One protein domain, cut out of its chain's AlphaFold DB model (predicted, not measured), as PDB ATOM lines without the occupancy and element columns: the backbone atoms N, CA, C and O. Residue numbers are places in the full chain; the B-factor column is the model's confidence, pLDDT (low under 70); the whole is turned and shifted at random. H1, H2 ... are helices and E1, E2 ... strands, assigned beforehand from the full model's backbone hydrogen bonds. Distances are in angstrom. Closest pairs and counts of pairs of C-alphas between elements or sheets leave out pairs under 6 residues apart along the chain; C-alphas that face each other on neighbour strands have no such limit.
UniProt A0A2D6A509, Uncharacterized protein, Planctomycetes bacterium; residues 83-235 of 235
ATOM      1  N   THR A  83      36.427  61.578  -4.421       88.25
ATOM      2  CA  THR A  83      35.431  60.891  -3.606       88.25
ATOM      3  C   THR A  83      34.085  60.912  -4.316       88.25
ATOM      4  O   THR A  83      33.796  61.802  -5.118       88.25
ATOM      5  N   PHE A  84      33.259  59.912  -4.034       88.25
ATOM      6  CA  PHE A  84      31.835  59.958  -4.327       88.25
ATOM      7  C   PHE A  84      31.044  60.251  -3.057       88.25
ATOM      8  O   PHE A  84      31.490  59.957  -1.948       88.25
ATOM      9  N   GLY A  85      29.859  60.823  -3.260       90.50
ATOM     10  CA  GLY A  85      28.851  61.008  -2.229       90.50
ATOM     11  C   GLY A  85      27.865  59.842  -2.165       90.50
ATOM     12  O   GLY A  85      27.704  59.043  -3.099       90.50
ATOM     13  N   GLY A  86      27.216  59.758  -1.019       94.56
ATOM     14  CA  GLY A  86      26.119  58.871  -0.699       94.56
ATOM     15  C   GLY A  86      25.466  59.317   0.600       94.56
ATOM     16  O   GLY A  86      25.768  60.391   1.123       94.56
ATOM     17  N   TYR A  87      24.614  58.460   1.131       97.00
ATOM     18  CA  TYR A  87      23.967  58.642   2.416       97.00
ATOM     19  C   TYR A  87      24.300  57.478   3.342       97.00
ATOM     20  O   TYR A  87      24.413  56.329   2.905       97.00
ATOM     21  N   ASP A  88      24.473  57.772   4.622       96.19
ATOM     22  CA  ASP A  88      24.604  56.758   5.657       96.19
ATOM     23  C   ASP A  88      23.235  56.165   6.056       96.19
ATOM     24  O   ASP A  88      22.201  56.422   5.435       96.19
ATOM     25  N   THR A  89      23.205  55.354   7.116       96.38
ATOM     26  CA  THR A  89      21.972  54.690   7.554       96.38
ATOM     27  C   THR A  89      20.844  55.642   7.977       96.38
ATOM     28  O   THR A  89      19.682  55.221   7.935       96.38
ATOM     29  N   VAL A  90      21.144  56.877   8.399       96.38
ATOM     30  CA  VAL A  90      20.152  57.869   8.865       96.38
ATOM     31  C   VAL A  90      19.850  58.954   7.825       96.38
ATOM     32  O   VAL A  90      18.915  59.738   8.014       96.38
ATOM     33  N   GLY A  91      20.562  58.943   6.696       96.31
ATOM     34  CA  GLY A  91      20.385  59.887   5.595       96.31
ATOM     35  C   GLY A  91      21.366  61.054   5.605       96.31
ATOM     36  O   GLY A  91      21.176  61.991   4.830       96.31
ATOM     37  N   GLU A  92      22.394  61.011   6.454       95.94
ATOM     38  CA  GLU A  92      23.444  62.026   6.462       95.94
ATOM     39  C   GLU A  92      24.440  61.778   5.322       95.94
ATOM     40  O   GLU A  92      24.681  60.622   4.953       95.94
ATOM     41  N   PRO A  93      25.032  62.835   4.734       95.06
ATOM     42  CA  PRO A  93      26.022  62.681   3.678       95.06
ATOM     43  C   PRO A  93      27.217  61.828   4.119       95.06
ATOM     44  O   PRO A  93      27.856  62.090   5.137       95.06
ATOM     45  N   LEU A  94      27.563  60.844   3.295       91.38
ATOM     46  CA  LEU A  94      28.733  59.991   3.454       91.38
ATOM     47  C   LEU A  94      29.614  60.103   2.210       91.38
ATOM     48  O   LEU A  94      29.131  59.986   1.085       91.38
ATOM     49  N   TYR A  95      30.917  60.285   2.417       89.56
ATOM     50  CA  TYR A  95      31.902  60.335   1.339       89.56
ATOM     51  C   TYR A  95      32.779  59.086   1.356       89.56
ATOM     52  O   TYR A  95      33.213  58.637   2.416       89.56
ATOM     53  N   TYR A  96      33.057  58.532   0.177       86.81
ATOM     54  CA  TYR A  96      33.910  57.354   0.015       86.81
ATOM     55  C   TYR A  96      34.858  57.506  -1.183       86.81
ATOM     56  O   TYR A  96      34.548  58.256  -2.114       86.81
ATOM     57  N   PRO A  97      36.024  56.835  -1.180       84.50
ATOM     58  CA  PRO A  97      37.016  56.975  -2.245       84.50
ATOM     59  C   PRO A  97      36.534  56.426  -3.598       84.50
ATOM     60  O   PRO A  97      35.726  55.498  -3.653       84.50
ATOM     61  N   LEU A  98      37.047  56.992  -4.698       79.56
ATOM     62  CA  LEU A  98      36.644  56.652  -6.067       79.56
ATOM     63  C   LEU A  98      37.768  56.005  -6.892       79.56
ATOM     64  O   LEU A  98      38.876  56.534  -6.870       79.56
ATOM     65  N   PRO A  99      37.454  55.011  -7.752       77.12
ATOM     66  CA  PRO A  99      36.268  54.161  -7.682       77.12
ATOM     67  C   PRO A  99      36.441  53.124  -6.558       77.12
ATOM     68  O   PRO A  99      37.573  52.707  -6.301       77.12
ATOM     69  N   PRO A 100      35.350  52.669  -5.917       86.69
ATOM     70  CA  PRO A 100      35.433  51.487  -5.068       86.69
ATOM     71  C   PRO A 100      35.909  50.305  -5.919       86.69
ATOM     72  O   PRO A 100      35.535  50.209  -7.094       86.69
ATOM     73  N   ALA A 101      36.729  49.423  -5.354       94.00
ATOM     74  CA  ALA A 101      37.342  48.326  -6.092       94.00
ATOM     75  C   ALA A 101      36.410  47.099  -6.067       94.00
ATOM     76  O   ALA A 101      36.255  46.463  -5.020       94.00
ATOM     77  N   PRO A 102      35.747  46.734  -7.183       96.06
ATOM     78  CA  PRO A 102      34.822  45.610  -7.189       96.06
ATOM     79  C   PRO A 102      35.570  44.279  -7.180       96.06
ATOM     80  O   PRO A 102      36.680  44.174  -7.700       96.06
ATOM     81  N   PHE A 103      34.947  43.228  -6.655       97.62
ATOM     82  CA  PHE A 103      35.563  41.901  -6.634       97.62
ATOM     83  C   PHE A 103      34.543  40.757  -6.640       97.62
ATOM     84  O   PHE A 103      33.350  40.944  -6.386       97.62
ATOM     85  N   LYS A 104      35.024  39.561  -6.992       97.50
ATOM     86  CA  LYS A 104      34.260  38.305  -7.034       97.50
ATOM     87  C   LYS A 104      34.610  37.412  -5.842       97.50
ATOM     88  O   LYS A 104      35.492  37.733  -5.051       97.50
ATOM     89  N   ALA A 105      33.914  36.283  -5.711       97.69
ATOM     90  CA  ALA A 105      34.064  35.388  -4.565       97.69
ATOM     91  C   ALA A 105      35.498  34.856  -4.377       97.69
ATOM     92  O   ALA A 105      35.893  34.582  -3.249       97.69
ATOM     93  N   ASP A 106      36.289  34.757  -5.450       97.56
ATOM     94  CA  ASP A 106      37.679  34.292  -5.406       97.56
ATOM     95  C   ASP A 106      38.660  35.298  -4.778       97.56
ATOM     96  O   ASP A 106      39.823  34.958  -4.574       97.56
ATOM     97  N   ALA A 107      38.209  36.513  -4.446       98.19
ATOM     98  CA  ALA A 107      38.981  37.462  -3.650       98.19
ATOM     99  C   ALA A 107      38.942  37.157  -2.146       98.19
ATOM    100  O   ALA A 107      39.810  37.629  -1.416       98.19
ATOM    101  N   PHE A 108      37.967  36.386  -1.654       98.62
ATOM    102  CA  PHE A 108      37.986  35.946  -0.260       98.62
ATOM    103  C   PHE A 108      39.047  34.863  -0.084       98.62
ATOM    104  O   PHE A 108      39.054  33.860  -0.799       98.62
ATOM    105  N   LEU A 109      39.938  35.045   0.891       98.62
ATOM    106  CA  LEU A 109      40.966  34.050   1.179       98.62
ATOM    107  C   LEU A 109      40.328  32.722   1.641       98.62
ATOM    108  O   LEU A 109      39.343  32.741   2.381       98.62
ATOM    109  N   PRO A 110      40.886  31.556   1.267       98.06
ATOM    110  CA  PRO A 110      40.351  30.248   1.649       98.06
ATOM    111  C   PRO A 110      40.735  29.876   3.097       98.06
ATOM    112  O   PRO A 110      41.339  28.838   3.352       98.06
ATOM    113  N   ASN A 111      40.438  30.758   4.054       98.25
ATOM    114  CA  ASN A 111      40.724  30.610   5.482       98.25
ATOM    115  C   ASN A 111      39.636  31.289   6.340       98.25
ATOM    116  O   ASN A 111      38.693  31.894   5.824       98.25
ATOM    117  N   GLU A 112      39.761  31.206   7.669       98.31
ATOM    118  CA  GLU A 112      38.787  31.802   8.597       98.31
ATOM    119  C   GLU A 112      38.683  33.330   8.459       98.31
ATOM    120  O   GLU A 112      37.598  33.891   8.630       98.31
ATOM    121  N   GLN A 113      39.778  34.021   8.107       98.31
ATOM    122  CA  GLN A 113      39.722  35.462   7.849       98.31
ATOM    123  C   GLN A 113      38.858  35.772   6.624       98.31
ATOM    124  O   GLN A 113      38.013  36.660   6.698       98.31
ATOM    125  N   GLY A 114      39.015  35.035   5.520       98.50
ATOM    126  CA  GLY A 114      38.202  35.229   4.319       98.50
ATOM    127  C   GLY A 114      36.735  34.854   4.520       98.50
ATOM    128  O   GLY A 114      35.850  35.569   4.048       98.50
ATOM    129  N   LYS A 115      36.445  33.816   5.318       98.50
ATOM    130  CA  LYS A 115      35.070  33.503   5.742       98.50
ATOM    131  C   LYS A 115      34.444  34.667   6.518       98.50
ATOM    132  O   LYS A 115      33.348  35.106   6.171       98.50
ATOM    133  N   ARG A 116      35.160  35.219   7.505       98.12
ATOM    134  CA  ARG A 116      34.712  36.398   8.265       98.12
ATOM    135  C   ARG A 116      34.529  37.620   7.365       98.12
ATOM    136  O   ARG A 116      33.536  38.327   7.505       98.12
ATOM    137  N   ALA A 117      35.448  37.860   6.433       98.06
ATOM    138  CA  ALA A 117      35.349  38.955   5.472       98.06
ATOM    139  C   ALA A 117      34.086  38.835   4.610       98.06
ATOM    140  O   ALA A 117      33.378  39.821   4.418       98.06
ATOM    141  N   ARG A 118      33.750  37.621   4.158       98.00
ATOM    142  CA  ARG A 118      32.515  37.357   3.411       98.00
ATOM    143  C   ARG A 118      31.263  37.586   4.252       98.00
ATOM    144  O   ARG A 118      30.311  38.187   3.765       98.00
ATOM    145  N   GLU A 119      31.260  37.152   5.511       97.12
ATOM    146  CA  GLU A 119      30.156  37.417   6.445       97.12
ATOM    147  C   GLU A 119      29.958  38.922   6.686       97.12
ATOM    148  O   GLU A 119      28.820  39.396   6.689       97.12
ATOM    149  N   ILE A 120      31.048  39.684   6.835       96.06
ATOM    150  CA  ILE A 120      31.013  41.150   6.931       96.06
ATOM    151  C   ILE A 120      30.444  41.737   5.637       96.06
ATOM    152  O   ILE A 120      29.442  42.446   5.683       96.06
ATOM    153  N   ALA A 121      31.018  41.398   4.481       96.38
ATOM    154  CA  ALA A 121      30.593  41.933   3.193       96.38
ATOM    155  C   ALA A 121      29.110  41.653   2.905       96.38
ATOM    156  O   ALA A 121      28.428  42.503   2.353       96.38
ATOM    157  N   ASN A 122      28.587  40.489   3.307       96.06
ATOM    158  CA  ASN A 122      27.173  40.144   3.136       96.06
ATOM    159  C   ASN A 122      26.241  40.827   4.150       96.06
ATOM    160  O   ASN A 122      25.049  40.964   3.877       96.06
ATOM    161  N   ARG A 123      26.759  41.260   5.306       95.31
ATOM    162  CA  ARG A 123      25.999  42.021   6.306       95.31
ATOM    163  C   ARG A 123      25.857  43.488   5.914       95.31
ATOM    164  O   ARG A 123      24.777  44.049   6.051       95.31
ATOM    165  N   PHE A 124      26.941  44.099   5.449       95.62
ATOM    166  CA  PHE A 124      26.986  45.506   5.065       95.62
ATOM    167  C   PHE A 124      26.548  45.657   3.603       95.62
ATOM    168  O   PHE A 124      27.148  45.077   2.700       95.62
ATOM    169  N   ARG A 125      25.497  46.441   3.339       96.81
ATOM    170  CA  ARG A 125      24.958  46.646   1.983       96.81
ATOM    171  C   ARG A 125      25.186  48.065   1.478       96.81
ATOM    172  O   ARG A 125      24.937  49.026   2.200       96.81
ATOM    173  N   ALA A 126      25.613  48.172   0.224       96.69
ATOM    174  CA  ALA A 126      25.551  49.409  -0.543       96.69
ATOM    175  C   ALA A 126      24.348  49.315  -1.485       96.69
ATOM    176  O   ALA A 126      24.297  48.444  -2.360       96.69
ATOM    177  N   PHE A 127      23.370  50.186  -1.272       97.75
ATOM    178  CA  PHE A 127      22.167  50.282  -2.078       97.75
ATOM    179  C   PHE A 127      22.432  51.210  -3.255       97.75
ATOM    180  O   PHE A 127      22.651  52.409  -3.082       97.75
ATOM    181  N   ILE A 128      22.440  50.623  -4.446       96.44
ATOM    182  CA  ILE A 128      22.651  51.320  -5.709       96.44
ATOM    183  C   ILE A 128      21.309  51.372  -6.408       96.44
ATOM    184  O   ILE A 128      20.706  50.326  -6.618       96.44
ATOM    185  N   PHE A 129      20.843  52.555  -6.783       95.19
ATOM    186  CA  PHE A 129      19.509  52.729  -7.349       95.19
ATOM    187  C   PHE A 129      19.592  52.839  -8.870       95.19
ATOM    188  O   PHE A 129      20.006  53.887  -9.380       95.19
ATOM    189  N   PRO A 130      19.223  51.785  -9.619       92.69
ATOM    190  CA  PRO A 130      19.216  51.854 -11.066       92.69
ATOM    191  C   PRO A 130      18.116  52.789 -11.559       92.69
ATOM    192  O   PRO A 130      17.055  52.911 -10.938       92.69
ATOM    193  N   ARG A 131      18.328  53.379 -12.731       88.44
ATOM    194  CA  ARG A 131      17.255  54.015 -13.494       88.44
ATOM    195  C   ARG A 131      16.151  53.005 -13.789       88.44
ATOM    196  O   ARG A 131      16.405  51.816 -13.994       88.44
ATOM    197  N   ARG A 132      14.909  53.485 -13.861       83.69
ATOM    198  CA  ARG A 132      13.740  52.635 -14.132       83.69
ATOM    199  C   ARG A 132      13.875  51.844 -15.441       83.69
ATOM    200  O   ARG A 132      13.493  50.674 -15.475       83.69
ATOM    201  N   ASP A 133      14.396  52.501 -16.472       86.19
ATOM    202  CA  ASP A 133      14.600  52.014 -17.840       86.19
ATOM    203  C   ASP A 133      15.998  51.412 -18.086       86.19
ATOM    204  O   ASP A 133      16.308  51.013 -19.206       86.19
ATOM    205  N   GLY A 134      16.835  51.342 -17.048       88.62
ATOM    206  CA  GLY A 134      18.218  50.882 -17.127       88.62
ATOM    207  C   GLY A 134      18.432  49.397 -16.808       88.62
ATOM    208  O   GLY A 134      17.496  48.626 -16.578       88.62
ATOM    209  N   ASP A 135      19.704  48.997 -16.756       92.56
ATOM    210  CA  ASP A 135      20.128  47.672 -16.294       92.56
ATOM    211  C   ASP A 135      19.741  47.482 -14.819       92.56
ATOM    212  O   ASP A 135      20.124  48.259 -13.946       92.56
ATOM    213  N   ARG A 136      19.010  46.406 -14.517       92.62
ATOM    214  CA  ARG A 136      18.490  46.118 -13.171       92.62
ATOM    215  C   ARG A 136      19.580  45.919 -12.120       92.62
ATOM    216  O   ARG A 136      19.287  46.084 -10.940       92.62
ATOM    217  N   VAL A 137      20.793  45.547 -12.524       93.44
ATOM    218  CA  VAL A 137      21.934  45.330 -11.620       93.44
ATOM    219  C   VAL A 137      23.179  46.106 -12.053       93.44
ATOM    220  O   VAL A 137      24.290  45.802 -11.614       93.44
ATOM    221  N   GLY A 138      23.021  47.117 -12.907       89.62
ATOM    222  CA  GLY A 138      24.113  47.976 -13.358       89.62
ATOM    223  C   GLY A 138      24.469  49.019 -12.297       89.62
ATOM    224  O   GLY A 138      23.600  49.732 -11.803       89.62
ATOM    225  N   SER A 139      25.752  49.143 -11.950       85.88
ATOM    226  CA  SER A 139      26.225  50.088 -10.918       85.88
ATOM    227  C   SER A 139      26.939  51.324 -11.476       85.88
ATOM    228  O   SER A 139      27.379  52.178 -10.710       85.88
ATOM    229  N   GLY A 140      27.104  51.412 -12.799       84.75
ATOM    230  CA  GLY A 140      27.800  52.522 -13.453       84.75
ATOM    231  C   GLY A 140      26.988  53.817 -13.444       84.75
ATOM    232  O   GLY A 140      25.760  53.775 -13.471       84.75
ATOM    233  N   ALA A 141      27.674  54.965 -13.463       82.88
ATOM    234  CA  ALA A 141      27.053  56.293 -13.400       82.88
ATOM    235  C   ALA A 141      25.897  56.524 -14.400       82.88
ATOM    236  O   ALA A 141      24.867  57.021 -13.961       82.88
ATOM    237  N   PRO A 142      25.968  56.103 -15.685       86.50
ATOM    238  CA  PRO A 142      24.849  56.289 -16.619       86.50
ATOM    239  C   PRO A 142      23.564  55.557 -16.207       86.50
ATOM    240  O   PRO A 142      22.474  55.924 -16.634       86.50
ATOM    241  N   ASN A 143      23.702  54.508 -15.393       88.69
ATOM    242  CA  ASN A 143      22.603  53.683 -14.920       88.69
ATOM    243  C   ASN A 143      22.107  54.086 -13.525       88.69
ATOM    244  O   ASN A 143      21.126  53.519 -13.060       88.69
ATOM    245  N   ARG A 144      22.775  55.022 -12.840       88.62
ATOM    246  CA  ARG A 144      22.394  55.451 -11.491       88.62
ATOM    247  C   ARG A 144      21.339  56.550 -11.564       88.62
ATOM    248  O   ARG A 144      21.501  57.519 -12.298       88.62
ATOM    249  N   ARG A 145      20.263  56.353 -10.807       90.75
ATOM    250  CA  ARG A 145      19.160  57.299 -10.609       90.75
ATOM    251  C   ARG A 145      19.534  58.330  -9.545       90.75
ATOM    252  O   ARG A 145      19.501  59.521  -9.782       90.75
ATOM    253  N   GLU A 146      20.014  57.861  -8.401       92.44
ATOM    254  CA  GLU A 146      20.359  58.724  -7.270       92.44
ATOM    255  C   GLU A 146      21.664  58.294  -6.584       92.44
ATOM    256  O   GLU A 146      22.344  57.331  -6.982       92.44
ATOM    257  N   ASP A 147      22.032  59.048  -5.552       93.88
ATOM    258  CA  ASP A 147      23.157  58.729  -4.689       93.88
ATOM    259  C   ASP A 147      22.929  57.435  -3.896       93.88
ATOM    260  O   ASP A 147      21.805  57.030  -3.613       93.88
ATOM    261  N   ASN A 148      24.018  56.736  -3.574       95.62
ATOM    262  CA  ASN A 148      23.927  55.435  -2.914       95.62
ATOM    263  C   ASN A 148      23.551  55.602  -1.442       95.62
ATOM    264  O   ASN A 148      24.007  56.544  -0.799       95.62
ATOM    265  N   VAL A 149      22.828  54.633  -0.885       97.56
ATOM    266  CA  VAL A 149      22.631  54.515   0.568       97.56
ATOM    267  C   VAL A 149      23.523  53.390   1.087       97.56
ATOM    268  O   VAL A 149      23.601  52.325   0.475       97.56
ATOM    269  N   PHE A 150      24.199  53.602   2.210       96.50
ATOM    270  CA  PHE A 150      25.107  52.634   2.818       96.50
ATOM    271  C   PHE A 150      24.579  52.182   4.179       96.50
ATOM    272  O   PHE A 150      24.247  52.997   5.039       96.50
ATOM    273  N   ASP A 151      24.528  50.868   4.400       95.94
ATOM    274  CA  ASP A 151      24.151  50.295   5.693       95.94
ATOM    275  C   ASP A 151      25.284  50.458   6.719       95.94
ATOM    276  O   ASP A 151      26.086  49.556   6.954       95.94
ATOM    277  N   THR A 152      25.369  51.629   7.343       94.12
ATOM    278  CA  THR A 152      26.370  51.923   8.381       94.12
ATOM    279  C   THR A 152      25.925  51.525   9.793       94.12
ATOM    280  O   THR A 152      26.694  51.679  10.747       94.12
ATOM    281  N   SER A 153      24.719  50.959   9.940       90.19
ATOM    282  CA  SER A 153      24.038  50.711  11.224       90.19
ATOM    283  C   SER A 153      24.801  49.789  12.181       90.19
ATOM    284  O   SER A 153      24.648  49.858  13.399       90.19
ATOM    285  N   SER A 154      25.651  48.920  11.636       86.56
ATOM    286  CA  SER A 154      26.312  47.846  12.377       86.56
ATOM    287  C   SER A 154      27.752  48.166  12.792       86.56
ATOM    288  O   SER A 154      28.535  47.246  13.023       86.56
ATOM    289  N   GLY A 155      28.114  49.445  12.926       81.62
ATOM    290  CA  GLY A 155      29.468  49.868  13.300       81.62
ATOM    291  C   GLY A 155      30.400  49.915  12.093       81.62
ATOM    292  O   GLY A 155      31.364  49.151  12.003       81.62
ATOM    293  N   TYR A 156      30.091  50.800  11.145       81.50
ATOM    294  CA  TYR A 156      30.946  51.069   9.991       81.50
ATOM    295  C   TYR A 156      32.383  51.422  10.426       81.50
ATOM    296  O   TYR A 156      32.579  52.076  11.451       81.50
ATOM    297  N   LEU A 157      33.377  50.910   9.689       83.75
ATOM    298  CA  LEU A 157      34.829  50.980   9.948       83.75
ATOM    299  C   LEU A 157      35.343  50.329  11.246       83.75
ATOM    300  O   LEU A 157      36.476  49.861  11.276       83.75
ATOM    301  N   THR A 158      34.519  50.186  12.284       86.56
ATOM    302  CA  THR A 158      34.893  49.471  13.522       86.56
ATOM    303  C   THR A 158      34.698  47.959  13.404       86.56
ATOM    304  O   THR A 158      35.558  47.185  13.818       86.56
ATOM    305  N   LYS A 159      33.584  47.516  12.805       90.06
ATOM    306  CA  LYS A 159      33.283  46.097  12.522       90.06
ATOM    307  C   LYS A 159      33.450  45.726  11.049       90.06
ATOM    308  O   LYS A 159      33.306  44.561  10.689       90.06
ATOM    309  N   ASN A 160      33.746  46.716  10.213       92.44
ATOM    310  CA  ASN A 160      34.009  46.571   8.789       92.44
ATOM    311  C   ASN A 160      35.269  47.372   8.415       92.44
ATOM    312  O   ASN A 160      35.151  48.434   7.805       92.44
ATOM    313  N   PRO A 161      36.464  46.912   8.827       92.25
ATOM    314  CA  PRO A 161      37.694  47.707   8.762       92.25
ATOM    315  C   PRO A 161      38.143  48.026   7.334       92.25
ATOM    316  O   PRO A 161      38.835  49.016   7.116       92.25
ATOM    317  N   LEU A 162      37.744  47.201   6.364       94.25
ATOM    318  CA  LEU A 162      38.010  47.436   4.949       94.25
ATOM    319  C   LEU A 162      36.916  48.262   4.261       94.25
ATOM    320  O   LEU A 162      37.156  48.748   3.169       94.25
ATOM    321  N   GLY A 163      35.733  48.426   4.862       93.94
ATOM    322  CA  GLY A 163      34.593  49.025   4.165       93.94
ATOM    323  C   GLY A 163      34.002  48.107   3.087       93.94
ATOM    324  O   GLY A 163      33.615  48.569   2.026       93.94
ATOM    325  N   LEU A 164      33.921  46.799   3.348       96.31
ATOM    326  CA  LEU A 164      33.327  45.817   2.437       96.31
ATOM    327  C   LEU A 164      31.814  46.012   2.312       96.31
ATOM    328  O   LEU A 164      31.123  46.100   3.328       96.31
ATOM    329  N   TRP A 165      31.292  45.970   1.089       96.50
ATOM    330  CA  TRP A 165      29.859  46.089   0.829       96.50
ATOM    331  C   TRP A 165      29.367  45.045  -0.171       96.50
ATOM    332  O   TRP A 165      29.970  44.839  -1.225       96.50
ATOM    333  N   ARG A 166      28.208  44.439   0.107       97.62
ATOM    334  CA  ARG A 166      27.401  43.731  -0.891       97.62
ATOM    335  C   ARG A 166      26.568  44.737  -1.675       97.62
ATOM    336  O   ARG A 166      25.765  45.472  -1.097       97.62
ATOM    337  N   LEU A 167      26.703  44.723  -2.998       97.69
ATOM    338  CA  LEU A 167      25.874  45.549  -3.869       97.69
ATOM    339  C   LEU A 167      24.437  45.016  -3.881       97.69
ATOM    340  O   LEU A 167      24.194  43.847  -4.192       97.69
ATOM    341  N   THR A 168      23.492  45.884  -3.536       98.25
ATOM    342  CA  THR A 168      22.054  45.601  -3.530       98.25
ATOM    343  C   THR A 168      21.345  46.674  -4.348       98.25
ATOM    344  O   THR A 168      21.674  47.849  -4.236       98.25
ATOM    345  N   PHE A 169      20.389  46.281  -5.184       97.81
ATOM    346  CA  PHE A 169      19.749  47.144  -6.171       97.81
ATOM    347  C   PHE A 169      18.246  47.236  -5.890       97.81
ATOM    348  O   PHE A 169      17.499  46.341  -6.304       97.81
ATOM    349  N   PRO A 170      17.785  48.266  -5.157       97.12
ATOM    350  CA  PRO A 170      16.364  48.483  -4.933       97.12
ATOM    351  C   PRO A 170      15.648  48.852  -6.229       97.12
ATOM    352  O   PRO A 170      16.115  49.704  -6.987       97.12
ATOM    353  N   ARG A 171      14.475  48.260  -6.467       93.81
ATOM    354  CA  ARG A 171      13.586  48.656  -7.566       93.81
ATOM    355  C   ARG A 171      12.149  48.765  -7.102       93.81
ATOM    356  O   ARG A 171      11.667  47.938  -6.339       93.81
ATOM    357  N   CYS A 172      11.455  49.777  -7.608       93.19
ATOM    358  CA  CYS A 172      10.027  49.938  -7.371       93.19
ATOM    359  C   CYS A 172       9.254  48.789  -8.021       93.19
ATOM    360  O   CYS A 172       9.435  48.515  -9.208       93.19
ATOM    361  N   THR A 173       8.371  48.152  -7.260       94.75
ATOM    362  CA  THR A 173       7.457  47.133  -7.784       94.75
ATOM    363  C   THR A 173       6.259  47.784  -8.480       94.75
ATOM    364  O   THR A 173       5.927  48.948  -8.232       94.75
ATOM    365  N   ASP A 174       5.521  47.015  -9.285       94.38
ATOM    366  CA  ASP A 174       4.248  47.485  -9.853       94.38
ATOM    367  C   ASP A 174       3.250  47.897  -8.765       94.38
ATOM    368  O   ASP A 174       2.480  48.844  -8.942       94.38
ATOM    369  N   LYS A 175       3.294  47.232  -7.604       97.50
ATOM    370  CA  LYS A 175       2.458  47.566  -6.450       97.50
ATOM    371  C   LYS A 175       2.734  48.986  -5.950       97.50
ATOM    372  O   LYS A 175       1.781  49.713  -5.663       97.50
ATOM    373  N   ALA A 176       4.002  49.399  -5.879       95.62
ATOM    374  CA  ALA A 176       4.381  50.751  -5.466       95.62
ATOM    375  C   ALA A 176       3.836  51.818  -6.418       95.62
ATOM    376  O   ALA A 176       3.375  52.871  -5.984       95.62
ATOM    377  N   LEU A 177       3.881  51.537  -7.720       92.44
ATOM    378  CA  LEU A 177       3.608  52.529  -8.755       92.44
ATOM    379  C   LEU A 177       2.135  52.594  -9.167       92.44
ATOM    380  O   LEU A 177       1.678  53.654  -9.589       92.44
ATOM    381  N   ASN A 178       1.382  51.497  -9.044       95.56
ATOM    382  CA  ASN A 178       0.042  51.382  -9.630       95.56
ATOM    383  C   ASN A 178      -1.097  51.271  -8.606       95.56
ATOM    384  O   ASN A 178      -2.257  51.411  -8.984       95.56
ATOM    385  N   THR A 179      -0.805  51.097  -7.315       97.94
ATOM    386  CA  THR A 179      -1.839  51.082  -6.265       97.94
ATOM    387  C   THR A 179      -1.970  52.437  -5.570       97.94
ATOM    388  O   THR A 179      -1.017  53.211  -5.517       97.94
ATOM    389  N   VAL A 180      -3.147  52.729  -5.002       98.25
ATOM    390  CA  VAL A 180      -3.365  53.959  -4.215       98.25
ATOM    391  C   VAL A 180      -2.419  54.006  -3.012       98.25
ATOM    392  O   VAL A 180      -1.733  55.005  -2.817       98.25
ATOM    393  N   ALA A 181      -2.327  52.905  -2.261       98.19
ATOM    394  CA  ALA A 181      -1.469  52.810  -1.081       98.19
ATOM    395  C   ALA A 181       0.027  52.922  -1.428       98.19
ATOM    396  O   ALA A 181       0.768  53.616  -0.734       98.19
ATOM    397  N   GLY A 182       0.465  52.297  -2.528       97.81
ATOM    398  CA  GLY A 182       1.834  52.422  -3.028       97.81
ATOM    399  C   GLY A 182       2.177  53.864  -3.390       97.81
ATOM    400  O   GLY A 182       3.145  54.416  -2.874       97.81
ATOM    401  N   LYS A 183       1.327  54.525  -4.186       97.12
ATOM    402  CA  LYS A 183       1.521  55.935  -4.561       97.12
ATOM    403  C   LYS A 183       1.559  56.854  -3.340       97.12
ATOM    404  O   LYS A 183       2.375  57.768  -3.308       97.12
ATOM    405  N   GLN A 184       0.713  56.615  -2.337       98.00
ATOM    406  CA  GLN A 184       0.729  57.369  -1.080       98.00
ATOM    407  C   GLN A 184       2.054  57.203  -0.328       98.00
ATOM    408  O   GLN A 184       2.636  58.206   0.075       98.00
ATOM    409  N   ALA A 185       2.563  55.975  -0.199       97.81
ATOM    410  CA  ALA A 185       3.852  55.721   0.446       97.81
ATOM    411  C   ALA A 185       5.014  56.392  -0.308       97.81
ATOM    412  O   ALA A 185       5.824  57.092   0.295       97.81
ATOM    413  N   MET A 186       5.051  56.270  -1.637       96.75
ATOM    414  CA  MET A 186       6.079  56.912  -2.466       96.75
ATOM    415  C   MET A 186       5.996  58.444  -2.408       96.75
ATOM    416  O   MET A 186       7.023  59.120  -2.373       96.75
ATOM    417  N   ASN A 187       4.785  59.006  -2.344       97.06
ATOM    418  CA  ASN A 187       4.580  60.443  -2.163       97.06
ATOM    419  C   ASN A 187       5.031  60.929  -0.778       97.06
ATOM    420  O   ASN A 187       5.512  62.053  -0.675       97.06
ATOM    421  N   ALA A 188       4.902  60.109   0.268       97.50
ATOM    422  CA  ALA A 188       5.400  60.455   1.597       97.50
ATOM    423  C   ALA A 188       6.933  60.569   1.606       97.50
ATOM    424  O   ALA A 188       7.463  61.561   2.096       97.50
ATOM    425  N   VAL A 189       7.639  59.621   0.976       97.69
ATOM    426  CA  VAL A 189       9.103  59.702   0.803       97.69
ATOM    427  C   VAL A 189       9.481  60.928  -0.034       97.69
ATOM    428  O   VAL A 189      10.355  61.702   0.352       97.69
ATOM    429  N   ARG A 190       8.759  61.172  -1.137       96.62
ATOM    430  CA  ARG A 190       8.946  62.358  -1.985       96.62
ATOM    431  C   ARG A 190       8.812  63.667  -1.208       96.62
ATOM    432  O   ARG A 190       9.591  64.584  -1.435       96.62
ATOM    433  N   ALA A 191       7.822  63.774  -0.325       97.56
ATOM    434  CA  ALA A 191       7.579  64.990   0.446       97.56
ATOM    435  C   ALA A 191       8.745  65.336   1.389       97.56
ATOM    436  O   ALA A 191       8.933  66.504   1.712       97.56
ATOM    437  N   ILE A 192       9.521  64.333   1.810       97.00
ATOM    438  CA  ILE A 192      10.666  64.493   2.712       97.00
ATOM    439  C   ILE A 192      11.957  64.729   1.916       97.00
ATOM    440  O   ILE A 192      12.714  65.645   2.225       97.00
ATOM    441  N   ASN A 193      12.207  63.911   0.892       97.06
ATOM    442  CA  ASN A 193      13.516  63.828   0.234       97.06
ATOM    443  C   ASN A 193      13.566  64.485  -1.153       97.06
ATOM    444  O   ASN A 193      14.653  64.644  -1.708       97.06
ATOM    445  N   GLY A 194      12.414  64.857  -1.714       95.94
ATOM    446  CA  GLY A 194      12.280  65.337  -3.086       95.94
ATOM    447  C   GLY A 194      12.167  64.213  -4.121       95.94
ATOM    448  O   GLY A 194      11.858  63.057  -3.811       95.94
ATOM    449  N   THR A 195      12.388  64.575  -5.383       93.31
ATOM    450  CA  THR A 195      12.383  63.662  -6.533       93.31
ATOM    451  C   THR A 195      13.682  63.735  -7.302       93.31
ATOM    452  O   THR A 195      14.273  64.809  -7.404       93.31
ATOM    453  N   ASP A 196      14.048  62.620  -7.924       87.94
ATOM    454  CA  ASP A 196      15.048  62.615  -8.982       87.94
ATOM    455  C   ASP A 196      14.463  63.168 -10.304       87.94
ATOM    456  O   ASP A 196      13.259  63.434 -10.411       87.94
ATOM    457  N   LEU A 197      15.308  63.356 -11.322       83.69
ATOM    458  CA  LEU A 197      14.965  63.912 -12.633       83.69
ATOM    459  C   LEU A 197      13.890  63.115 -13.386       83.69
ATOM    460  O   LEU A 197      13.183  63.679 -14.219       83.69
ATOM    461  N   ASP A 198      13.738  61.822 -13.099       81.25
ATOM    462  CA  ASP A 198      12.688  60.971 -13.674       81.25
ATOM    463  C   ASP A 198      11.361  61.005 -12.875       81.25
ATOM    464  O   ASP A 198      10.405  60.291 -13.194       81.25
ATOM    465  N   GLY A 199      11.288  61.839 -11.829       84.88
ATOM    466  CA  GLY A 199      10.113  62.053 -10.982       84.88
ATOM    467  C   GLY A 199       9.901  60.997  -9.893       84.88
ATOM    468  O   GLY A 199       8.933  61.079  -9.126       84.88
ATOM    469  N   THR A 200      10.766  59.995  -9.788       86.56
ATOM    470  CA  THR A 200      10.715  59.001  -8.708       86.56
ATOM    471  C   THR A 200      11.198  59.602  -7.373       86.56
ATOM    472  O   THR A 200      11.951  60.577  -7.374       86.56
ATOM    473  N   PRO A 201      10.734  59.099  -6.212       94.25
ATOM    474  CA  PRO A 201      11.162  59.632  -4.918       94.25
ATOM    475  C   PRO A 201      12.632  59.313  -4.642       94.25
ATOM    476  O   PRO A 201      13.074  58.192  -4.921       94.25
ATOM    477  N   ILE A 202      13.344  60.270  -4.043       96.00
ATOM    478  CA  ILE A 202      14.707  60.036  -3.559       96.00
ATOM    479  C   ILE A 202      14.657  59.257  -2.248       96.00
ATOM    480  O   ILE A 202      13.970  59.667  -1.311       96.00
ATOM    481  N   ILE A 203      15.382  58.144  -2.161       97.56
ATOM    482  CA  ILE A 203      15.499  57.361  -0.925       97.56
ATOM    483  C   ILE A 203      16.859  57.660  -0.295       97.56
ATOM    484  O   ILE A 203      17.891  57.464  -0.930       97.56
ATOM    485  N   LYS A 204      16.870  58.146   0.952       97.81
ATOM    486  CA  LYS A 204      18.109  58.558   1.639       97.81
ATOM    487  C   LYS A 204      18.432  57.711   2.857       97.81
ATOM    488  O   LYS A 204      19.583  57.670   3.265       97.81
ATOM    489  N   ARG A 205      17.442  57.038   3.450       98.12
ATOM    490  CA  ARG A 205      17.613  56.323   4.721       98.12
ATOM    491  C   ARG A 205      17.496  54.823   4.545       98.12
ATOM    492  O   ARG A 205      16.672  54.336   3.772       98.12
ATOM    493  N   LEU A 206      18.237  54.071   5.358       97.62
ATOM    494  CA  LEU A 206      18.099  52.615   5.395       97.62
ATOM    495  C   LEU A 206      16.683  52.196   5.814       97.62
ATOM    496  O   LEU A 206      16.118  51.278   5.226       97.62
ATOM    497  N   SER A 207      16.093  52.881   6.797       97.81
ATOM    498  CA  SER A 207      14.741  52.570   7.279       97.81
ATOM    499  C   SER A 207      13.687  52.687   6.178       97.81
ATOM    500  O   SER A 207      12.825  51.821   6.084       97.81
ATOM    501  N   GLU A 208      13.798  53.685   5.294       98.44
ATOM    502  CA  GLU A 208      12.899  53.857   4.146       98.44
ATOM    503  C   GLU A 208      12.969  52.645   3.208       98.44
ATOM    504  O   GLU A 208      11.937  52.116   2.803       98.44
ATOM    505  N   ILE A 209      14.177  52.151   2.909       98.38
ATOM    506  CA  ILE A 209      14.368  50.963   2.064       98.38
ATOM    507  C   ILE A 209      13.702  49.740   2.700       98.38
ATOM    508  O   ILE A 209      12.934  49.046   2.034       98.38
ATOM    509  N   ILE A 210      13.971  49.487   3.984       98.00
ATOM    510  CA  ILE A 210      13.456  48.311   4.701       98.00
ATOM    511  C   ILE A 210      11.932  48.363   4.847       98.00
ATOM    512  O   ILE A 210      11.254  47.351   4.664       98.00
ATOM    513  N   GLU A 211      11.366  49.528   5.156       98.25
ATOM    514  CA  GLU A 211       9.918  49.703   5.271       98.25
ATOM    515  C   GLU A 211       9.220  49.517   3.921       98.25
ATOM    516  O   GLU A 211       8.224  48.792   3.835       98.25
ATOM    517  N   LEU A 212       9.757  50.106   2.848       98.38
ATOM    518  CA  LEU A 212       9.201  49.950   1.506       98.38
ATOM    519  C   LEU A 212       9.337  48.508   0.990       98.38
ATOM    520  O   LEU A 212       8.399  48.003   0.373       98.38
ATOM    521  N   GLU A 213      10.449  47.822   1.260       98.44
ATOM    522  CA  GLU A 213      10.617  46.392   0.964       98.44
ATOM    523  C   GLU A 213       9.572  45.555   1.715       98.44
ATOM    524  O   GLU A 213       8.845  44.771   1.103       98.44
ATOM    525  N   LYS A 214       9.415  45.775   3.027       98.25
ATOM    526  CA  LYS A 214       8.442  45.060   3.870       98.25
ATOM    527  C   LYS A 214       7.000  45.232   3.386       98.25
ATOM    528  O   LYS A 214       6.190  44.314   3.508       98.25
ATOM    529  N   LEU A 215       6.665  46.394   2.828       98.19
ATOM    530  CA  LEU A 215       5.350  46.674   2.242       98.19
ATOM    531  C   LEU A 215       5.177  46.082   0.828       98.19
ATOM    532  O   LEU A 215       4.070  46.105   0.272       98.19
ATOM    533  N   GLY A 216       6.241  45.524   0.247       98.19
ATOM    534  CA  GLY A 216       6.284  45.013  -1.121       98.19
ATOM    535  C   GLY A 216       6.316  46.121  -2.173       98.19
ATOM    536  O   GLY A 216       5.863  45.905  -3.297       98.19
ATOM    537  N   TYR A 217       6.772  47.321  -1.808       97.94
ATOM    538  CA  TYR A 217       6.931  48.463  -2.710       97.94
ATOM    539  C   TYR A 217       8.334  48.541  -3.321       97.94
ATOM    540  O   TYR A 217       8.488  49.077  -4.418       97.94
ATOM    541  N   LEU A 218       9.330  47.942  -2.669       97.25
ATOM    542  CA  LEU A 218      10.631  47.670  -3.270       97.25
ATOM    543  C   LEU A 218      10.870  46.163  -3.396       97.25
ATOM    544  O   LEU A 218      10.511  45.396  -2.508       97.25
ATOM    545  N   GLU A 219      11.502  45.759  -4.495       96.94
ATOM    546  CA  GLU A 219      12.259  44.510  -4.594       96.94
ATOM    547  C   GLU A 219      13.750  44.830  -4.400       96.94
ATOM    548  O   GLU A 219      14.246  45.819  -4.946       96.94
ATOM    549  N   LEU A 220      14.472  44.012  -3.631       97.94
ATOM    550  CA  LEU A 220      15.924  44.127  -3.477       97.94
ATOM    551  C   LEU A 220      16.617  43.049  -4.307       97.94
ATOM    552  O   LEU A 220      16.528  41.860  -4.005       97.94
ATOM    553  N   ILE A 221      17.325  43.464  -5.353       97.56
ATOM    554  CA  ILE A 221      18.045  42.547  -6.240       97.56
ATOM    555  C   ILE A 221      19.517  42.521  -5.839       97.56
ATOM    556  O   ILE A 221      20.107  43.556  -5.541       97.56
ATOM    557  N   GLN A 222      20.143  41.349  -5.855       97.44
ATOM    558  CA  GLN A 222      21.587  41.208  -5.680       97.44
ATOM    559  C   GLN A 222      22.176  40.492  -6.890       97.44
ATOM    560  O   GLN A 222      21.555  39.589  -7.448       97.44
ATOM    561  N   ARG A 223      23.392  40.878  -7.290       96.38
ATOM    562  CA  ARG A 223      24.148  40.115  -8.292       96.38
ATOM    563  C   ARG A 223      24.440  38.709  -7.744       96.38
ATOM    564  O   ARG A 223      24.704  38.598  -6.546       96.38
ATOM    565  N   PRO A 224      24.425  37.647  -8.565       95.94
ATOM    566  CA  PRO A 224      24.841  36.314  -8.138       95.94
ATOM    567  C   PRO A 224      26.289  36.289  -7.629       95.94
ATOM    568  O   PRO A 224      27.136  37.066  -8.071       95.94
ATOM    569  N   GLU A 225      26.587  35.398  -6.681       94.44
ATOM    570  CA  GLU A 225      27.923  35.304  -6.071       94.44
ATOM    571  C   GLU A 225      29.017  34.812  -7.022       94.44
ATOM    572  O   GLU A 225      30.182  35.176  -6.852       94.44
ATOM    573  N   ASP A 226      28.645  34.040  -8.042       91.50
ATOM    574  CA  ASP A 226      29.551  33.593  -9.106       91.50
ATOM    575  C   ASP A 226      30.033  34.747 -10.011       91.50
ATOM    576  O   ASP A 226      30.944  34.589 -10.828       91.50
ATOM    577  N   GLY A 227      29.444  35.938  -9.853       92.81
ATOM    578  CA  GLY A 227      29.765  37.124 -10.628       92.81
ATOM    579  C   GLY A 227      29.309  37.058 -12.087       92.81
ATOM    580  O   GLY A 227      29.824  37.828 -12.903       92.81
ATOM    581  N   SER A 228      28.370  36.166 -12.425       93.69
ATOM    582  CA  SER A 228      27.760  36.030 -13.759       93.69
ATOM    583  C   SER A 228      27.084  37.314 -14.247       93.69
ATOM    584  O   SER A 228      27.048  37.571 -15.446       93.69
ATOM    585  N   MET A 229      26.626  38.164 -13.322       94.38
ATOM    586  CA  MET A 229      26.080  39.500 -13.606       94.38
ATOM    587  C   MET A 229      27.018  40.637 -13.160       94.38
ATOM    588  O   MET A 229      26.575  41.734 -12.822       94.38
ATOM    589  N   GLY A 230      28.322  40.367 -13.110       94.31
ATOM    590  CA  GLY A 230      29.345  41.299 -12.637       94.31
ATOM    591  C   GLY A 230      29.713  41.119 -11.156       94.31
ATOM    592  O   GLY A 230      29.085  40.333 -10.447       94.31
ATOM    593  N   PRO A 231      30.746  41.830 -10.668       96.69
ATOM    594  CA  PRO A 231      31.264  41.671  -9.309       96.69
ATOM    595  C   PRO A 231      30.196  42.056  -8.276       96.69
ATOM    596  O   PRO A 231      29.643  43.156  -8.374       96.69
ATOM    597  N   PRO A 232      29.848  41.186  -7.319       97.62
ATOM    598  CA  PRO A 232      28.726  41.459  -6.430       97.62
ATOM    599  C   PRO A 232      29.142  42.177  -5.134       97.62
ATOM    600  O   PRO A 232      28.274  42.653  -4.401       97.62
ATOM    601  N   TRP A 233      30.445  42.294  -4.866       98.06
ATOM    602  CA  TRP A 233      30.993  43.038  -3.733       98.06
ATOM    603  C   TRP A 233      31.930  44.156  -4.187       98.06
ATOM    604  O   TRP A 233      32.466  44.127  -5.301       98.06
ATOM    605  N   VAL A 234      32.127  45.123  -3.298       96.44
ATOM    606  CA  VAL A 234      33.110  46.202  -3.422       96.44
ATOM    607  C   VAL A 234      33.827  46.429  -2.095       96.44
ATOM    608  O   VAL A 234      33.306  46.065  -1.035       96.44
ATOM    609  N   VAL A 235      35.015  47.020  -2.183       93.44
ATOM    610  CA  VAL A 235      35.787  47.576  -1.067       93.44
ATOM    611  C   VAL A 235      36.126  49.033  -1.352       93.44
ATOM    612  O   VAL A 235      36.324  49.357  -2.550       93.44
TER     613      VAL A 235
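Overview. This is residues 83 to 235 of the 235 residues of an uncharacterized protein of Planctomycetes bacterium (UniProt A0A2D6A509). A strongly twisted wall of six strands has H4 packed on one face, H1 reaching out from the start of E5 at one end of the long axis, and the corner of H2 and H3 at the other end. The hairpin of E1 and E2 makes one edge, and the long loop 128 to 147 lies on the side of E5 away from H4. The printed part has 153 residues, with four named helices and six named strands in the order E1 E2 H1 E3 E4 E5 H2 H3 H4 E6; the sheet is mixed, in the order E2 E1 E4 E3 E5 E6. The class is mixed, helices and strands, with under half of the residues in named elements. The whole is compact, with a radius of gyration of the C-alphas of 15.6 A, yet elongated, spanning 51 by 31 by 28 A.

Along the chain. E1, residues 83 to 87, begins at C-alpha 83 (35.431, 60.891, -3.606), and E2 is residues 93 to 97. H1, residues 112 to 123, is 16.5 A long. E3 is residues 125 to 127 and E4 residues 148 to 150. E5, residues 165 to 172, is 21.8 A long and ends at C-alpha 172 (10.027, 49.938, -7.371). H2 is residues 174 to 178, and H3, residues 180 to 193, is 20.1 A long. H4, residues 206 to 214, is 12.4 A long. E6, residues 218 to 222, ends at C-alpha 222 (21.587, 41.208, -5.680).

Arrangement. In the sheet, E2 and E1 form an antiparallel hairpin, with N 84 and O 96 2.8 A apart. E1 and E4 are parallel, with N 87 and O 148 at 2.8 A. E4 and E3, a hairpin, are antiparallel, with N 127 and O 149 at 2.8 A. E3 and E5 are parallel, with N 168 and O 126 at 2.9 A. E5 and E6 are antiparallel, with N 169 and O 221 at 2.8 A. E2, H1 and E3 form a split strand-helix-strand unit, two strands of one sheet with a helix between them along the chain and with E1 and E4 between them in the sheet, and its crossover is right-handed. H1 and H4 are on the sheet in two layers, helices on one face of a sheet. The closest C-alphas of H1 and E5 are those of Ala 121 and Trp 165, 4.8 A apart. H4, at a height over the sheet of 8.2 A, only just lies over E5 alone, with 4 of its 9 C-alphas on E5 and 2 on E6; it runs slantwise to the strands, at 54 degrees to E5 on the local plane. H3 and H4 are close but not clearly touching, C-alphas 189 and 208 being closest at 7.7 A, at a shallow tilt of 4 degrees, opposite ways. H2 and H3 touch only at the corner, C-alphas 176 and 182 being closest at 3.9 A. H1 is apart from H2, H3 and H4. In H1, H2, H3 and H4 every O i to N i+4 pair is within hydrogen-bond range.

Size, cuts and confidence. The C-alphas farthest apart, those of Asn 111 and Val 180, are 50.8 A apart. The links E2 to H1, E3 to E4, E4 to E5 and H3 to H4 are long. Residues 233 to 234 pair antiparallel with residues 102 to 103 and with residues 165 to 166 of E5. The printed part has no cut and ends at Val 235, the chain's last residue. The mean pLDDT of the printed part is 94.1, and no printed residue is under 70.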